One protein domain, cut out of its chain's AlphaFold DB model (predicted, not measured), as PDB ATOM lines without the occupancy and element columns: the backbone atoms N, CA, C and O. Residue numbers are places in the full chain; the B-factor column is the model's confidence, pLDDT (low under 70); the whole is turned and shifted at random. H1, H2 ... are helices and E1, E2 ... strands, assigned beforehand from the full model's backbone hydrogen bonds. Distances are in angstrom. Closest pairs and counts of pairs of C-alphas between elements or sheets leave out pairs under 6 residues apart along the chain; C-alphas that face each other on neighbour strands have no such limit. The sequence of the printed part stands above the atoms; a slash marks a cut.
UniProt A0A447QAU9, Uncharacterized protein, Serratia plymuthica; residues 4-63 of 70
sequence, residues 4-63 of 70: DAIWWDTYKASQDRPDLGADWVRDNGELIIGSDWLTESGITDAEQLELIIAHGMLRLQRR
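AT A GLANCE: This is residues 4 to 63 of the 70 residues of an uncharacterized protein of Serratia plymuthica (UniProt A0A447QAU9). A two-stranded hairpin, E1 and E2, lies at one end of the model and a single helix, H1, at the other, with a long looped link and the short helix H2 between them along the longest axis. The link folds back on itself, residues 24 to 25 pairing antiparallel with residues 31 to 32, and the hairpin's tip, residues 53 to 58, sticks out free. The printed part has 60 residues, with two named helices and then two named strands in the order H1, H2, E1, E2; the sheet's order is E1 - E2, antiparallel. The class is mixed, helices and strands, with under half of the residues in named elements. The whole is only just loose, close to compact, with a radius of gyration of the C-alphas of 12.8 A and spans of 32 by 26 by 23 A.

HOW THE PARTS SIT: Look first at E1, residues 49 to 54, and E2, residues 57 to 62, a hairpin of antiparallel strands with 160 degrees between their directions. The C-alphas of Leu 49 and Arg 62 face each other at 4.8 A. N 52 and O 59 are within hydrogen-bond range at 2.9 A, as are N 54 and O 57 at 3.1 A. H2, residues 36 to 40, is apart from E2. H1, residues 4 to 15, is apart from H2, E1 and E2. In H1 and H2 every O i to N i+4 pair is within hydrogen-bond range.

IN THESE COORDINATES: Find C-alpha 49 at (21.745, -25.601, 47.297); from there E1 runs 16.1 A to C-alpha 54. E2 runs 16.5 A from C-alpha 57 to C-alpha 62 at (25.250, -28.548, 48.634). H2 measures 6.3 A from C-alpha 36 to C-alpha 40. H1 begins at C-alpha 4, at (14.485, -26.306, 23.953), and runs 17.0 A to C-alpha 15.

THE WHOLE: The two C-alphas farthest apart, those of Ala 5 and His 55, are 34.5 A from each other. The printed part has no cut. The link from H1 to H2 is long, 20 residues; that from H2 to E1 is short, and that from E1 to E2 is tight. Look for pLDDT under 70 in residues 4 to 8, 10 to 11 and 13 to 22; the mean of the printed part is 79.9.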
ATOM      1  N   ASP A   4      14.038 -24.934  23.696       62.62
ATOM      2  CA  ASP A   4      14.485 -26.306  23.953       62.62
ATOM      3  C   ASP A   4      15.326 -26.903  22.810       62.62
ATOM      4  O   ASP A   4      16.258 -27.673  23.050       62.62
ATOM      5  N   ALA A   5      15.029 -26.540  21.555       67.50
ATOM      6  CA  ALA A   5      15.793 -27.006  20.395       67.50
ATOM      7  C   ALA A   5      17.171 -26.327  20.326       67.50
ATOM      8  O   ALA A   5      18.160 -26.956  19.961       67.50
ATOM      9  N   ILE A   6      17.240 -25.058  20.734       68.94
ATOM     10  CA  ILE A   6      18.485 -24.286  20.793       68.94
ATOM     11  C   ILE A   6      19.362 -24.783  21.955       68.94
ATOM     12  O   ILE A   6      20.585 -24.849  21.817       68.94
ATOM     13  N   TRP A   7      18.753 -25.198  23.072       64.00
ATOM     14  CA  TRP A   7      19.458 -25.774  24.222       64.00
ATOM     15  C   TRP A   7      20.176 -27.088  23.888       64.00
ATOM     16  O   TRP A   7      21.338 -27.261  24.247       64.00
ATOM     17  N   TRP A   8      19.525 -28.009  23.171       69.56
ATOM     18  CA  TRP A   8      20.148 -29.298  22.849       69.56
ATOM     19  C   TRP A   8      21.351 -29.150  21.910       69.56
ATOM     20  O   TRP A   8      22.391 -29.771  22.130       69.56
ATOM     21  N   ASP A   9      21.234 -28.290  20.898       75.31
ATOM     22  CA  ASP A   9      22.307 -28.051  19.931       75.31
ATOM     23  C   ASP A   9      23.513 -27.349  20.578       75.31
ATOM     24  O   ASP A   9      24.663 -27.703  20.308       75.31
ATOM     25  N   THR A  10      23.269 -26.403  21.489       65.25
ATOM     26  CA  THR A  10      24.334 -25.726  22.250       65.25
ATOM     27  C   THR A  10      24.970 -26.635  23.301       65.25
ATOM     28  O   THR A  10      26.197 -26.650  23.414       65.25
ATOM     29  N   TYR A  11      24.185 -27.472  23.992       69.31
ATOM     30  CA  TYR A  11      24.709 -28.526  24.864       69.31
ATOM     31  C   TYR A  11      25.648 -29.450  24.089       69.31
ATOM     32  O   TYR A  11      26.786 -29.653  24.508       69.31
ATOM     33  N   LYS A  12      25.230 -29.954  22.923       71.25
ATOM     34  CA  LYS A  12      26.079 -30.811  22.083       71.25
ATOM     35  C   LYS A  12      27.356 -30.105  21.628       71.25
ATOM     36  O   LYS A  12      28.423 -30.694  21.748       71.25
ATOM     37  N   ALA A  13      27.272 -28.845  21.207       68.69
ATOM     38  CA  ALA A  13      28.450 -28.069  20.821       68.69
ATOM     39  C   ALA A  13      29.429 -27.825  21.988       68.69
ATOM     40  O   ALA A  13      30.641 -27.797  21.776       68.69
ATOM     41  N   SER A  14      28.927 -27.682  23.220       63.72
ATOM     42  CA  SER A  14      29.767 -27.523  24.419       63.72
ATOM     43  C   SER A  14      30.524 -28.802  24.806       63.72
ATOM     44  O   SER A  14      31.609 -28.714  25.373       63.72
ATOM     45  N   GLN A  15      30.015 -29.986  24.435       66.12
ATOM     46  CA  GLN A  15      30.719 -31.262  24.638       66.12
ATOM     47  C   GLN A  15      31.977 -31.369  23.763       66.12
ATOM     48  O   GLN A  15      32.983 -31.932  24.186       66.12
ATOM     49  N   ASP A  16      31.941 -30.787  22.562       66.62
ATOM     50  CA  ASP A  16      33.073 -30.775  21.627       66.62
ATOM     51  C   ASP A  16      34.106 -29.681  21.958       66.62
ATOM     52  O   ASP A  16      35.220 -29.676  21.423       66.62
ATOM     53  N   ARG A  17      33.740 -28.740  22.836       60.03
ATOM     54  CA  ARG A  17      34.563 -27.606  23.261       60.03
ATOM     55  C   ARG A  17      34.499 -27.408  24.777       60.03
ATOM     56  O   ARG A  17      33.857 -26.470  25.258       60.03
ATOM     57  N   PRO A  18      35.198 -28.266  25.542       54.41
ATOM     58  CA  PRO A  18      35.248 -28.169  27.000       54.41
ATOM     59  C   PRO A  18      35.879 -26.858  27.502       54.41
ATOM     60  O   PRO A  18      35.737 -26.525  28.674       54.41
ATOM     61  N   ASP A  19      36.552 -26.098  26.632       51.69
ATOM     62  CA  ASP A  19      37.075 -24.754  26.900       51.69
ATOM     63  C   ASP A  19      36.000 -23.658  26.906       51.69
ATOM     64  O   ASP A  19      36.243 -22.576  27.441       51.69
ATOM     65  N   LEU A  20      34.827 -23.916  26.322       55.12
ATOM     66  CA  LEU A  20      33.740 -22.941  26.257       55.12
ATOM     67  C   LEU A  20      32.807 -22.992  27.470       55.12
ATOM     68  O   LEU A  20      32.186 -21.976  27.766       55.12
ATOM     69  N   GLY A  21      32.726 -24.130  28.173       55.84
ATOM     70  CA  GLY A  21      31.695 -24.378  29.189       55.84
ATOM     71  C   GLY A  21      30.278 -24.341  28.590       55.84
ATOM     72  O   GLY A  21      30.001 -23.607  27.646       55.84
ATOM     73  N   ALA A  22      29.330 -25.119  29.114       60.62
ATOM     74  CA  ALA A  22      27.918 -24.957  28.728       60.62
ATOM     75  C   ALA A  22      27.247 -23.838  29.548       60.62
ATOM     76  O   ALA A  22      26.074 -23.941  29.911       60.62
ATOM     77  N   ASP A  23      28.016 -22.801  29.882       70.06
ATOM     78  CA  ASP A  23      27.604 -21.742  30.786       70.06
ATOM     79  C   ASP A  23      27.012 -20.603  29.951       70.06
ATOM     80  O   ASP A  23      27.724 -19.898  29.233       70.06
ATOM     81  N   TRP A  24      25.692 -20.430  30.009       73.81
ATOM     82  CA  TRP A  24      24.971 -19.420  29.236       73.81
ATOM     83  C   TRP A  24      24.165 -18.504  30.157       73.81
ATOM     84  O   TRP A  24      23.286 -18.954  30.887       73.81
ATOM     85  N   VAL A  25      24.438 -17.197  30.087       78.38
ATOM     86  CA  VAL A  25      23.563 -16.143  30.621       78.38
ATOM     87  C   VAL A  25      22.528 -15.724  29.572       78.38
ATOM     88  O   VAL A  25      22.886 -15.217  28.509       78.38
ATOM     89  N   ARG A  26      21.245 -15.919  29.871       81.88
ATOM     90  CA  ARG A  26      20.117 -15.440  29.060       81.88
ATOM     91  C   ARG A  26      19.916 -13.931  29.221       81.88
ATOM     92  O   ARG A  26      20.304 -13.345  30.230       81.88
ATOM     93  N   ASP A  27      19.209 -13.312  28.276       82.19
ATOM     94  CA  ASP A  27      18.908 -11.868  28.293       82.19
ATOM     95  C   ASP A  27      18.106 -11.421  29.529       82.19
ATOM     96  O   ASP A  27      18.155 -10.259  29.930       82.19
ATOM     97  N   ASN A  28      17.374 -12.343  30.159       84.94
ATOM     98  CA  ASN A  28      16.638 -12.101  31.401       84.94
ATOM     99  C   ASN A  28      17.510 -12.223  32.671       84.94
ATOM    100  O   ASN A  28      16.990 -12.069  33.775       84.94
ATOM    101  N   GLY A  29      18.809 -12.499  32.528       84.44
ATOM    102  CA  GLY A  29      19.753 -12.664  33.631       84.44
ATOM    103  C   GLY A  29      19.825 -14.074  34.228       84.44
ATOM    104  O   GLY A  29      20.532 -14.257  35.218       84.44
ATOM    105  N   GLU A  30      19.132 -15.071  33.665       83.31
ATOM    106  CA  GLU A  30      19.279 -16.471  34.087       83.31
ATOM    107  C   GLU A  30      20.629 -17.041  33.638       83.31
ATOM    108  O   GLU A  30      20.959 -16.984  32.456       83.31
ATOM    109  N   LEU A  31      21.382 -17.642  34.563       85.31
ATOM    110  CA  LEU A  31      22.593 -18.408  34.266       85.31
ATOM    111  C   LEU A  31      22.263 -19.906  34.228       85.31
ATOM    112  O   LEU A  31      21.840 -20.475  35.234       85.31
ATOM    113  N   ILE A  32      22.489 -20.538  33.081       82.44
ATOM    114  CA  ILE A  32      22.417 -21.989  32.888       82.44
ATOM    115  C   ILE A  32      23.846 -22.521  32.890       82.44
ATOM    116  O   ILE A  32      24.656 -22.032  32.117       82.44
ATOM    117  N   ILE A  33      24.140 -23.502  33.743       84.88
ATOM    118  CA  ILE A  33      25.442 -24.178  33.843       84.88
ATOM    119  C   ILE A  33      25.195 -25.653  33.540       84.88
ATOM    120  O   ILE A  33      24.295 -26.259  34.129       84.88
ATOM    121  N   GLY A  34      25.967 -26.229  32.621       82.50
ATOM    122  CA  GLY A  34      25.808 -27.621  32.202       82.50
ATOM    123  C   GLY A  34      27.146 -28.331  32.057       82.50
ATOM    124  O   GLY A  34      28.007 -27.912  31.289       82.50
ATOM    125  N   SER A  35      27.333 -29.425  32.789       81.62
ATOM    126  CA  SER A  35      28.479 -30.319  32.626       81.62
ATOM    127  C   SER A  35      28.291 -31.583  33.459       81.62
ATOM    128  O   SER A  35      27.633 -31.541  34.500       81.62
ATOM    129  N   ASP A  36      28.922 -32.681  33.049       84.56
ATOM    130  CA  ASP A  36      28.849 -33.964  33.756       84.56
ATOM    131  C   ASP A  36      29.371 -33.858  35.200       84.56
ATOM    132  O   ASP A  36      28.827 -34.498  36.103       84.56
ATOM    133  N   TRP A  37      30.335 -32.961  35.465       86.56
ATOM    134  CA  TRP A  37      30.877 -32.757  36.813       86.56
ATOM    135  C   TRP A  37      29.828 -32.261  37.823       86.56
ATOM    136  O   TRP A  37      29.977 -32.498  39.024       86.56
ATOM    137  N   LEU A  38      28.751 -31.597  37.381       85.81
ATOM    138  CA  LEU A  38      27.652 -31.178  38.265       85.81
ATOM    139  C   LEU A  38      26.903 -32.393  38.828       85.81
ATOM    140  O   LEU A  38      26.547 -32.416  40.008       85.81
ATOM    141  N   THR A  39      26.714 -33.420  38.000       87.94
ATOM    142  CA  THR A  39      26.122 -34.694  38.417       87.94
ATOM    143  C   THR A  39      27.110 -35.490  39.264       87.94
ATOM    144  O   THR A  39      26.763 -35.945  40.350       87.94
ATOM    145  N   GLU A  40      28.372 -35.599  38.835       88.25
ATOM    146  CA  GLU A  40      29.413 -36.342  39.569       88.25
ATOM    147  C   GLU A  40      29.699 -35.758  40.963       88.25
ATOM    148  O   GLU A  40      30.013 -36.493  41.899       88.25
ATOM    149  N   SER A  41      29.555 -34.440  41.128       87.25
ATOM    150  CA  SER A  41      29.681 -33.755  42.424       87.25
ATOM    151  C   SER A  41      28.409 -33.818  43.287       87.25
ATOM    152  O   SER A  41      28.412 -33.353  44.433       87.25
ATOM    153  N   GLY A  42      27.324 -34.408  42.771       90.25
ATOM    154  CA  GLY A  42      26.039 -34.538  43.459       90.25
ATOM    155  C   GLY A  42      25.307 -33.207  43.651       90.25
ATOM    156  O   GLY A  42      24.498 -33.084  44.573       90.25
ATOM    157  N   ILE A  43      25.614 -32.193  42.837       91.75
ATOM    158  CA  ILE A  43      24.943 -30.886  42.868       91.75
ATOM    159  C   ILE A  43      23.522 -31.008  42.313       91.75
ATOM    160  O   ILE A  43      22.598 -30.438  42.888       91.75
ATOM    161  N   THR A  44      23.333 -31.784  41.242       90.38
ATOM    162  CA  THR A  44      22.013 -32.019  40.626       90.38
ATOM    163  C   THR A  44      21.067 -32.825  41.517       90.38
ATOM    164  O   THR A  44      19.855 -32.697  41.384       90.38
ATOM    165  N   ASP A  45      21.618 -33.618  42.439       90.62
ATOM    166  CA  ASP A  45      20.863 -34.491  43.349       90.62
ATOM    167  C   ASP A  45      20.602 -33.842  44.720       90.62
ATOM    168  O   ASP A  45      20.008 -34.453  45.611       90.62
ATOM    169  N   ALA A  46      21.083 -32.617  44.942       89.69
ATOM    170  CA  ALA A  46      20.913 -31.930  46.211       89.69
ATOM    171  C   ALA A  46      19.489 -31.373  46.353       89.69
ATOM    172  O   ALA A  46      19.039 -30.581  45.530       89.69
ATOM    173  N   GLU A  47      18.805 -31.711  47.451       89.25
ATOM    174  CA  GLU A  47      17.484 -31.142  47.769       89.25
ATOM    175  C   GLU A  47      17.535 -29.617  47.938       89.25
ATOM    176  O   GLU A  47      16.578 -28.909  47.629       89.25
ATOM    177  N   GLN A  48      18.653 -29.115  48.468       89.69
ATOM    178  CA  GLN A  48      18.894 -27.697  48.689       89.69
ATOM    179  C   GLN A  48      20.332 -27.339  48.325       89.69
ATOM    180  O   GLN A  48      21.290 -28.032  48.685       89.69
ATOM    181  N   LEU A  49      20.471 -26.204  47.652       91.88
ATOM    182  CA  LEU A  49      21.745 -25.601  47.297       91.88
ATOM    183  C   LEU A  49      21.876 -24.255  48.004       91.88
ATOM    184  O   LEU A  49      20.902 -23.518  48.160       91.88
ATOM    185  N   GLU A  50      23.092 -23.936  48.421       92.81
ATOM    186  CA  GLU A  50      23.462 -22.599  48.857       92.81
ATOM    187  C   GLU A  50      24.204 -21.892  47.721       92.81
ATOM    188  O   GLU A  50      25.150 -22.440  47.144       92.81
ATOM    189  N   LEU A  51      23.763 -20.670  47.416       92.19
ATOM    190  CA  LEU A  51      24.389 -19.790  46.438       92.19
ATOM    191  C   LEU A  51      24.983 -18.580  47.154       92.19
ATOM    192  O   LEU A  51      24.258 -17.778  47.745       92.19
ATOM    193  N   ILE A  52      26.301 -18.428  47.064       93.62
ATOM    194  CA  ILE A  52      27.025 -17.283  47.623       93.62
ATOM    195  C   ILE A  52      27.515 -16.409  46.474       93.62
ATOM    196  O   ILE A  52      28.215 -16.882  45.577       93.62
ATOM    197  N   ILE A  53      27.173 -15.121  46.537       94.12
ATOM    198  CA  ILE A  53      27.607 -14.099  45.584       94.12
ATOM    199  C   ILE A  53      28.565 -13.159  46.312       94.12
ATOM    200  O   ILE A  53      28.147 -12.385  47.173       94.12
ATOM    201  N   ALA A  54      29.854 -13.223  45.989       94.50
ATOM    202  CA  ALA A  54      30.853 -12.358  46.610       94.50
ATOM    203  C   ALA A  54      31.985 -12.038  45.634       94.50
ATOM    204  O   ALA A  54      32.510 -12.931  44.981       94.50
ATOM    205  N   HIS A  55      32.382 -10.765  45.546       91.69
ATOM    206  CA  HIS A  55      33.548 -10.316  44.767       91.69
ATOM    207  C   HIS A  55      33.581 -10.783  43.293       91.69
ATOM    208  O   HIS A  55      34.650 -11.055  42.758       91.69
ATOM    209  N   GLY A  56      32.423 -10.884  42.628       87.50
ATOM    210  CA  GLY A  56      32.341 -11.370  41.241       87.50
ATOM    211  C   GLY A  56      32.435 -12.893  41.096       87.50
ATOM    212  O   GLY A  56      32.571 -13.392  39.985       87.50
ATOM    213  N   MET A  57      32.349 -13.631  42.203       87.88
ATOM    214  CA  MET A  57      32.318 -15.088  42.241       87.88
ATOM    215  C   MET A  57      30.923 -15.579  42.634       87.88
ATOM    216  O   MET A  57      30.327 -15.085  43.595       87.88
ATOM    217  N   LEU A  58      30.446 -16.587  41.905       90.69
ATOM    218  CA  LEU A  58      29.315 -17.422  42.291       90.69
ATOM    219  C   LEU A  58      29.874 -18.721  42.865       90.69
ATOM    220  O   LEU A  58      30.544 -19.475  42.162       90.69
ATOM    221  N   ARG A  59      29.616 -18.981  44.146       90.38
ATOM    222  CA  ARG A  59      29.924 -20.271  44.766       90.38
ATOM    223  C   ARG A  59      28.623 -21.025  44.982       90.38
ATOM    224  O   ARG A  59      27.769 -20.572  45.742       90.38
ATOM    225  N   LEU A  60      28.517 -22.174  44.326       90.62
ATOM    226  CA  LEU A  60      27.434 -23.128  44.496       90.62
ATOM    227  C   LEU A  60      27.916 -24.276  45.381       90.62
ATOM    228  O   LEU A  60      28.979 -24.844  45.132       90.62
ATOM    229  N   GLN A  61      27.150 -24.615  46.412       91.00
ATOM    230  CA  GLN A  61      27.445 -25.775  47.243       91.00
ATOM    231  C   GLN A  61      26.178 -26.474  47.711       91.00
ATOM    232  O   GLN A  61      25.115 -25.866  47.839       91.00
ATOM    233  N   ARG A  62      26.309 -27.767  47.999       91.44
ATOM    234  CA  ARG A  62      25.250 -28.548  48.634       91.44
ATOM    235  C   ARG A  62      25.005 -27.985  50.027       91.44
ATOM    236  O   ARG A  62      25.954 -27.813  50.790       91.44
ATOM    237  N   ARG A  63      23.747 -27.701  50.360       88.69
ATOM    238  CA  ARG A  63      23.395 -27.323  51.726       88.69
ATOM    239  C   ARG A  63      23.328 -28.597  52.556       88.69
ATOM    240  O   ARG A  63      22.508 -29.472  52.283       88.69
TER     241      ARG A  63